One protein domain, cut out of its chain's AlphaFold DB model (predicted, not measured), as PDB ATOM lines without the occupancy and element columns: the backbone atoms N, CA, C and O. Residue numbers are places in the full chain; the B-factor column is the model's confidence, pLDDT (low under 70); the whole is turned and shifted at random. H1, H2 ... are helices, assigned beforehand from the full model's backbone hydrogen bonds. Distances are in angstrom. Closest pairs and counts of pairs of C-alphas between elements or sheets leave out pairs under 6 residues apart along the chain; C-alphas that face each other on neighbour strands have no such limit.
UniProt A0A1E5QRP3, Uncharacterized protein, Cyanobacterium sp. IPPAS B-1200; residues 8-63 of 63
ATOM      1  N   GLU A   8     -23.653 -30.596  54.056       80.75
ATOM      2  CA  GLU A   8     -24.491 -30.776  52.858       80.75
ATOM      3  C   GLU A   8     -24.505 -29.560  51.914       80.75
ATOM      4  O   GLU A   8     -24.712 -29.715  50.713       80.75
ATOM      5  N   TYR A   9     -24.220 -28.358  52.426       83.62
ATOM      6  CA  TYR A   9     -24.141 -27.129  51.634       83.62
ATOM      7  C   TYR A   9     -22.708 -26.801  51.177       83.62
ATOM      8  O   TYR A   9     -22.455 -25.714  50.655       83.62
ATOM      9  N   ASN A  10     -21.746 -27.720  51.332       82.81
ATOM     10  CA  ASN A  10     -20.401 -27.546  50.788       82.81
ATOM     11  C   ASN A  10     -20.376 -27.849  49.281       82.81
ATOM     12  O   ASN A  10     -20.086 -28.958  48.841       82.81
ATOM     13  N   LEU A  11     -20.644 -26.824  48.472       83.62
ATOM     14  CA  LEU A  11     -20.723 -26.941  47.013       83.62
ATOM     15  C   LEU A  11     -19.349 -27.022  46.314       83.62
ATOM     16  O   LEU A  11     -19.299 -27.102  45.088       83.62
ATOM     17  N   ARG A  12     -18.225 -26.994  47.051       82.12
ATOM     18  CA  ARG A  12     -16.868 -26.927  46.464       82.12
ATOM     19  C   ARG A  12     -16.483 -28.166  45.650       82.12
ATOM     20  O   ARG A  12     -15.614 -28.071  44.791       82.12
ATOM     21  N   SER A  13     -17.107 -29.312  45.917       76.56
ATOM     22  CA  SER A  13     -16.870 -30.580  45.211       76.56
ATOM     23  C   SER A  13     -17.820 -30.814  44.032       76.56
ATOM     24  O   SER A  13     -17.662 -31.795  43.305       76.56
ATOM     25  N   LEU A  14     -18.811 -29.941  43.825       79.81
ATOM     26  CA  LEU A  14     -19.784 -30.126  42.756       79.81
ATOM     27  C   LEU A  14     -19.176 -29.810  41.390       79.81
ATOM     28  O   LEU A  14     -18.552 -28.772  41.170       79.81
ATOM     29  N   GLN A  15     -19.420 -30.700  40.429       75.50
ATOM     30  CA  GLN A  15     -19.074 -30.454  39.037       75.50
ATOM     31  C   GLN A  15     -20.027 -29.417  38.439       75.50
ATOM     32  O   GLN A  15     -21.230 -29.650  38.307       75.50
ATOM     33  N   ILE A  16     -19.478 -28.274  38.034       76.56
ATOM     34  CA  ILE A  16     -20.252 -27.218  37.382       76.56
ATOM     35  C   ILE A  16     -20.647 -27.697  35.986       76.56
ATOM     36  O   ILE A  16     -19.854 -27.676  35.043       76.56
ATOM     37  N   ARG A  17     -21.910 -28.092  35.831       70.56
ATOM     38  CA  ARG A  17     -22.514 -28.285  34.517       70.56
ATOM     39  C   ARG A  17     -23.234 -27.011  34.137       70.56
ATOM     40  O   ARG A  17     -24.165 -26.571  34.802       70.56
ATOM     41  N   LYS A  18     -22.844 -26.436  33.011       71.56
ATOM     42  CA  LYS A  18     -23.612 -25.339  32.456       71.56
ATOM     43  C   LYS A  18     -24.982 -25.944  31.993       71.56
ATOM     44  O   LYS A  18     -24.992 -26.871  31.185       71.56
ATOM     45  N   VAL A  19     -26.144 -25.388  32.382       67.88
ATOM     46  CA  VAL A  19     -27.515 -25.680  31.828       67.88
ATOM     47  C   VAL A  19     -28.194 -24.435  31.186       67.88
ATOM     48  O   VAL A  19     -27.912 -23.330  31.633       67.88
ATOM     49  N   GLY A  20     -28.932 -24.565  30.065       73.38
ATOM     50  CA  GLY A  20     -29.625 -23.440  29.384       73.38
ATOM     51  C   GLY A  20     -29.844 -23.589  27.861       73.38
ATOM     52  O   GLY A  20     -29.029 -24.211  27.180       73.38
ATOM     53  N   GLU A  21     -30.912 -22.971  27.335       64.00
ATOM     54  CA  GLU A  21     -31.456 -23.136  25.963       64.00
ATOM     55  C   GLU A  21     -30.474 -22.839  24.817       64.00
ATOM     56  O   GLU A  21     -30.556 -23.440  23.752       64.00
ATOM     57  N   LYS A  22     -29.510 -21.934  25.023       63.25
ATOM     58  CA  LYS A  22     -28.548 -21.514  23.985       63.25
ATOM     59  C   LYS A  22     -27.240 -22.296  23.980       63.25
ATOM     60  O   LYS A  22     -26.299 -21.896  23.294       63.25
ATOM     61  N   ARG A  23     -27.116 -23.367  24.766       63.72
ATOM     62  CA  ARG A  23     -25.900 -24.178  24.725       63.72
ATOM     63  C   ARG A  23     -26.098 -25.445  23.934       63.72
ATOM     64  O   ARG A  23     -27.000 -26.225  24.204       63.72
ATOM     65  N   LYS A  24     -25.167 -25.639  23.000       58.94
ATOM     66  CA  LYS A  24     -24.938 -26.887  22.294       58.94
ATOM     67  C   LYS A  24     -24.671 -27.972  23.339       58.94
ATOM     68  O   LYS A  24     -23.541 -28.152  23.787       58.94
ATOM     69  N   VAL A  25     -25.722 -28.666  23.776       54.88
ATOM     70  CA  VAL A  25     -25.606 -30.094  24.076       54.88
ATOM     71  C   VAL A  25     -24.881 -30.642  22.857       54.88
ATOM     72  O   VAL A  25     -25.360 -30.382  21.755       54.88
ATOM     73  N   GLY A  26     -23.675 -31.191  23.045       56.19
ATOM     74  CA  GLY A  26     -22.797 -31.594  21.944       56.19
ATOM     75  C   GLY A  26     -23.640 -32.200  20.830       56.19
ATOM     76  O   GLY A  26     -24.398 -33.128  21.102       56.19
ATOM     77  N   GLU A  27     -23.625 -31.544  19.666       59.28
ATOM     78  CA  GLU A  27     -24.526 -31.819  18.547       59.28
ATOM     79  C   GLU A  27     -24.613 -33.335  18.344       59.28
ATOM     80  O   GLU A  27     -23.606 -33.967  18.050       59.28
ATOM     81  N   ASN A  28     -25.795 -33.903  18.609       68.00
ATOM     82  CA  ASN A  28     -26.175 -35.300  18.390       68.00
ATOM     83  C   ASN A  28     -25.040 -36.324  18.597       68.00
ATOM     84  O   ASN A  28     -24.461 -36.835  17.639       68.00
ATOM     85  N   ILE A  29     -24.738 -36.652  19.857       78.56
ATOM     86  CA  ILE A  29     -23.755 -37.692  20.193       78.56
ATOM     87  C   ILE A  29     -24.253 -39.053  19.683       78.56
ATOM     88  O   ILE A  29     -25.249 -39.582  20.178       78.56
ATOM     89  N   VAL A  30     -23.523 -39.641  18.736       82.44
ATOM     90  CA  VAL A  30     -23.734 -41.019  18.277       82.44
ATOM     91  C   VAL A  30     -22.843 -41.945  19.096       82.44
ATOM     92  O   VAL A  30     -21.621 -41.794  19.114       82.44
ATOM     93  N   LYS A  31     -23.452 -42.905  19.794       88.00
ATOM     94  CA  LYS A  31     -22.716 -43.941  20.520       88.00
ATOM     95  C   LYS A  31     -22.301 -45.039  19.542       88.00
ATOM     96  O   LYS A  31     -23.160 -45.641  18.908       88.00
ATOM     97  N   LEU A  32     -20.999 -45.296  19.452       90.44
ATOM     98  CA  LEU A  32     -20.449 -46.427  18.707       90.44
ATOM     99  C   LEU A  32     -20.418 -47.680  19.585       90.44
ATOM    100  O   LEU A  32     -20.259 -47.582  20.807       90.44
ATOM    101  N   ASP A  33     -20.531 -48.846  18.955       94.50
ATOM    102  CA  ASP A  33     -20.293 -50.118  19.630       94.50
ATOM    103  C   ASP A  33     -18.809 -50.318  19.967       94.50
ATOM    104  O   ASP A  33     -17.910 -49.667  19.426       94.50
ATOM    105  N   SER A  34     -18.550 -51.201  20.936       93.00
ATOM    106  CA  SER A  34     -17.221 -51.366  21.541       93.00
ATOM    107  C   SER A  34     -16.159 -51.910  20.584       93.00
ATOM    108  O   SER A  34     -14.973 -51.663  20.777       93.00
ATOM    109  N   ASP A  35     -16.565 -52.671  19.578       95.25
ATOM    110  CA  ASP A  35     -15.722 -53.179  18.502       95.25
ATOM    111  C   ASP A  35     -15.367 -52.059  17.518       95.25
ATOM    112  O   ASP A  35     -14.190 -51.845  17.233       95.25
ATOM    113  N   VAL A  36     -16.352 -51.265  17.095       93.00
ATOM    114  CA  VAL A  36     -16.152 -50.125  16.191       93.00
ATOM    115  C   VAL A  36     -15.261 -49.063  16.839       93.00
ATOM    116  O   VAL A  36     -14.330 -48.564  16.208       93.00
ATOM    117  N   ALA A  37     -15.472 -48.766  18.122       93.25
ATOM    118  CA  ALA A  37     -14.659 -47.807  18.872       93.25
ATOM    119  C   ALA A  37     -13.197 -48.256  19.069       93.25
ATOM    120  O   ALA A  37     -12.323 -47.413  19.253       93.25
ATOM    121  N   LYS A  38     -12.906 -49.566  19.027       93.75
ATOM    122  CA  LYS A  38     -11.521 -50.080  19.051       93.75
ATOM    123  C   LYS A  38     -10.804 -49.868  17.721       93.75
ATOM    124  O   LYS A  38      -9.585 -49.733  17.713       93.75
ATOM    125  N   VAL A  39     -11.548 -49.874  16.617       95.81
ATOM    126  CA  VAL A  39     -11.007 -49.662  15.269       95.81
ATOM    127  C   VAL A  39     -10.829 -48.171  14.986       95.81
ATOM    128  O   VAL A  39      -9.810 -47.766  14.430       95.81
ATOM    129  N   PHE A  40     -11.789 -47.342  15.400       94.69
ATOM    130  CA  PHE A  40     -11.773 -45.901  15.166       94.69
ATOM    131  C   PHE A  40     -11.535 -45.115  16.458       94.69
ATOM    132  O   PHE A  40     -12.460 -44.812  17.210       94.69
ATOM    133  N   SER A  41     -10.278 -44.739  16.688       89.75
ATOM    134  CA  SER A  41      -9.844 -44.054  17.914       89.75
ATOM    135  C   SER A  41     -10.253 -42.578  18.007       89.75
ATOM    136  O   SER A  41     -10.147 -41.985  19.080       89.75
ATOM    137  N   THR A  42     -10.671 -41.948  16.902       92.38
ATOM    138  CA  THR A  42     -11.027 -40.521  16.847       92.38
ATOM    139  C   THR A  42     -12.318 -40.307  16.063       92.38
ATOM    140  O   THR A  42     -12.667 -41.079  15.176       92.38
ATOM    141  N   SER A  43     -13.036 -39.223  16.361       90.69
ATOM    142  CA  SER A  43     -14.230 -38.841  15.593       90.69
ATOM    143  C   SER A  43     -13.907 -38.487  14.138       90.69
ATOM    144  O   SER A  43     -14.742 -38.677  13.257       90.69
ATOM    145  N   GLU A  44     -12.699 -37.989  13.871       93.06
ATOM    146  CA  GLU A  44     -12.236 -37.662  12.525       93.06
ATOM    147  C   GLU A  44     -12.118 -38.916  11.649       93.06
ATOM    148  O   GLU A  44     -12.689 -38.935  10.560       93.06
ATOM    149  N   SER A  45     -11.512 -39.998  12.156       94.94
ATOM    150  CA  SER A  45     -11.353 -41.240  11.385       94.94
ATOM    151  C   SER A  45     -12.688 -41.923  11.072       94.94
ATOM    152  O   SER A  45     -12.875 -42.435   9.967       94.94
ATOM    153  N   VAL A  46     -13.659 -41.863  11.994       95.00
ATOM    154  CA  VAL A  46     -15.040 -42.319  11.743       95.00
ATOM    155  C   VAL A  46     -15.672 -41.514  10.608       95.00
ATOM    156  O   VAL A  46     -16.251 -42.075   9.677       95.00
ATOM    157  N   ASN A  47     -15.557 -40.188  10.671       94.94
ATOM    158  CA  ASN A  47     -16.179 -39.300   9.697       94.94
ATOM    159  C   ASN A  47     -15.580 -39.471   8.298       94.94
ATOM    160  O   ASN A  47     -16.320 -39.449   7.314       94.94
ATOM    161  N   GLU A  48     -14.267 -39.654   8.187       96.62
ATOM    162  CA  GLU A  48     -13.612 -39.926   6.906       96.62
ATOM    163  C   GLU A  48     -14.067 -41.255   6.298       96.62
ATOM    164  O   GLU A  48     -14.436 -41.287   5.122       96.62
ATOM    165  N   ALA A  49     -14.140 -42.322   7.099       95.81
ATOM    166  CA  ALA A  49     -14.617 -43.623   6.636       95.81
ATOM    167  C   ALA A  49     -16.069 -43.562   6.132       95.81
ATOM    168  O   ALA A  49     -16.379 -44.058   5.045       95.81
ATOM    169  N   LEU A  50     -16.960 -42.893   6.873       95.56
ATOM    170  CA  LEU A  50     -18.356 -42.719   6.463       95.56
ATOM    171  C   LEU A  50     -18.482 -41.870   5.190       95.56
ATOM    172  O   LEU A  50     -19.266 -42.206   4.302       95.56
ATOM    173  N   ARG A  51     -17.689 -40.800   5.049       97.06
ATOM    174  CA  ARG A  51     -17.649 -39.987   3.817       97.06
ATOM    175  C   ARG A  51     -17.169 -40.799   2.618       97.06
ATOM    176  O   ARG A  51     -17.735 -40.660   1.534       97.06
ATOM    177  N   PHE A  52     -16.161 -41.647   2.805       96.31
ATOM    178  CA  PHE A  52     -15.662 -42.536   1.761       96.31
ATOM    179  C   PHE A  52     -16.739 -43.529   1.303       96.31
ATOM    180  O   PHE A  52     -16.978 -43.665   0.104       96.31
ATOM    181  N   LEU A  53     -17.469 -44.136   2.241       95.56
ATOM    182  CA  LEU A  53     -18.589 -45.024   1.924       95.56
ATOM    183  C   LEU A  53     -19.705 -44.295   1.154       95.56
ATOM    184  O   LEU A  53     -20.222 -44.808   0.161       95.56
ATOM    185  N   ILE A  54     -20.049 -43.069   1.561       96.31
ATOM    186  CA  ILE A  54     -21.013 -42.226   0.834       96.31
ATOM    187  C   ILE A  54     -20.532 -41.954  -0.598       96.31
ATOM    188  O   ILE A  54     -21.335 -41.977  -1.529       96.31
ATOM    189  N   LYS A  55     -19.236 -41.699  -0.797       95.19
ATOM    190  CA  LYS A  55     -18.673 -41.483  -2.133       95.19
ATOM    191  C   LYS A  55     -18.823 -42.728  -3.012       95.19
ATOM    192  O   LYS A  55     -19.387 -42.616  -4.096       95.19
ATOM    193  N   ILE A  56     -18.412 -43.898  -2.518       95.12
ATOM    194  CA  ILE A  56     -18.523 -45.168  -3.258       95.12
ATOM    195  C   ILE A  56     -19.976 -45.459  -3.631       95.12
ATOM    196  O   ILE A  56     -20.280 -45.784  -4.774       95.12
ATOM    197  N   THR A  57     -20.892 -45.339  -2.670       93.75
ATOM    198  CA  THR A  57     -22.313 -45.637  -2.907       93.75
ATOM    199  C   THR A  57     -22.942 -44.703  -3.938       93.75
ATOM    200  O   THR A  57     -23.745 -45.163  -4.742       93.75
ATOM    201  N   LYS A  58     -22.556 -43.420  -3.970       91.00
ATOM    202  CA  LYS A  58     -23.005 -42.476  -5.004       91.00
ATOM    203  C   LYS A  58     -22.442 -42.800  -6.384       91.00
ATOM    204  O   LYS A  58     -23.181 -42.731  -7.358       91.00
ATOM    205  N   GLU A  59     -21.161 -43.148  -6.467       85.06
ATOM    206  CA  GLU A  59     -20.524 -43.546  -7.729       85.06
ATOM    207  C   GLU A  59     -21.176 -44.808  -8.304       85.06
ATOM    208  O   GLU A  59     -21.449 -44.863  -9.497       85.06
ATOM    209  N   ASN A  60     -21.530 -45.767  -7.445       77.19
ATOM    210  CA  ASN A  60     -22.168 -47.021  -7.850       77.19
ATOM    211  C   ASN A  60     -23.661 -46.877  -8.221       77.19
ATOM    212  O   ASN A  60     -24.221 -47.771  -8.838       77.19
ATOM    213  N   GLN A  61     -24.325 -45.781  -7.830       65.56
ATOM    214  CA  GLN A  61     -25.712 -45.474  -8.225       65.56
ATOM    215  C   GLN A  61     -25.814 -44.766  -9.588       65.56
ATOM    216  O   GLN A  61     -26.912 -44.630 -10.120       65.56
ATOM    217  N   LEU A  62     -24.693 -44.276 -10.128       57.25
ATOM    218  CA  LEU A  62     -24.606 -43.612 -11.437       57.25
ATOM    219  C   LEU A  62     -24.261 -44.582 -12.585       57.25
ATOM    220  O   LEU A  62     -24.170 -44.150 -13.735       57.25
ATOM    221  N   THR A  63     -24.091 -45.866 -12.271       45.81
ATOM    222  CA  THR A  63     -23.951 -47.002 -13.199       45.81
ATOM    223  C   THR A  63     -25.179 -47.887 -13.137       45.81
ATOM    224  O   THR A  63     -25.644 -48.302 -14.220       45.81
TER     225      THR A  63
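AT A GLANCE: This is residues 8 to 63 of the 63 residues of an uncharacterized protein of Cyanobacterium sp. IPPAS B-1200 (UniProt A0A1E5QRP3). A long winding tail, residues 8 to 33, leads into a corner where the short helix H1 is followed by the long helix H2, which points away from the tail. Residues 8 to 31 stick out at one end and residues 50 to 63, of which 50 to 61 belong to H2, at the other. The printed part has 56 residues, 25 of them in the two named helices, under half; it is all helix by class, with no named strand. It is extended, a rod spanning 67 by 29 by 15 A, with a radius of gyration of the C-alphas of 19.5 A.

HOW THE PARTS SIT: H1, residues 34 to 39, and H2, residues 43 to 61, are joined by a tight link of 3 residues. They are near each other, with 5 pairs of C-alphas within 10 A but no pair within 8 A. In both helices every O i to N i+4 pair is within hydrogen-bond range.

IN THESE COORDINATES: H1 begins at C-alpha 34 (-17.221, -51.366, 21.541). H2, 27.3 A long from first to last C-alpha, ends at C-alpha 61 (-25.712, -45.474, -8.225).

THE WHOLE: The C-alphas farthest apart, those of Glu 8 and Thr 63, lie 68.0 A apart. The printed part has no cut. Residue 19, residues 21 to 28 and residues 61 to 63 have pLDDT under 70.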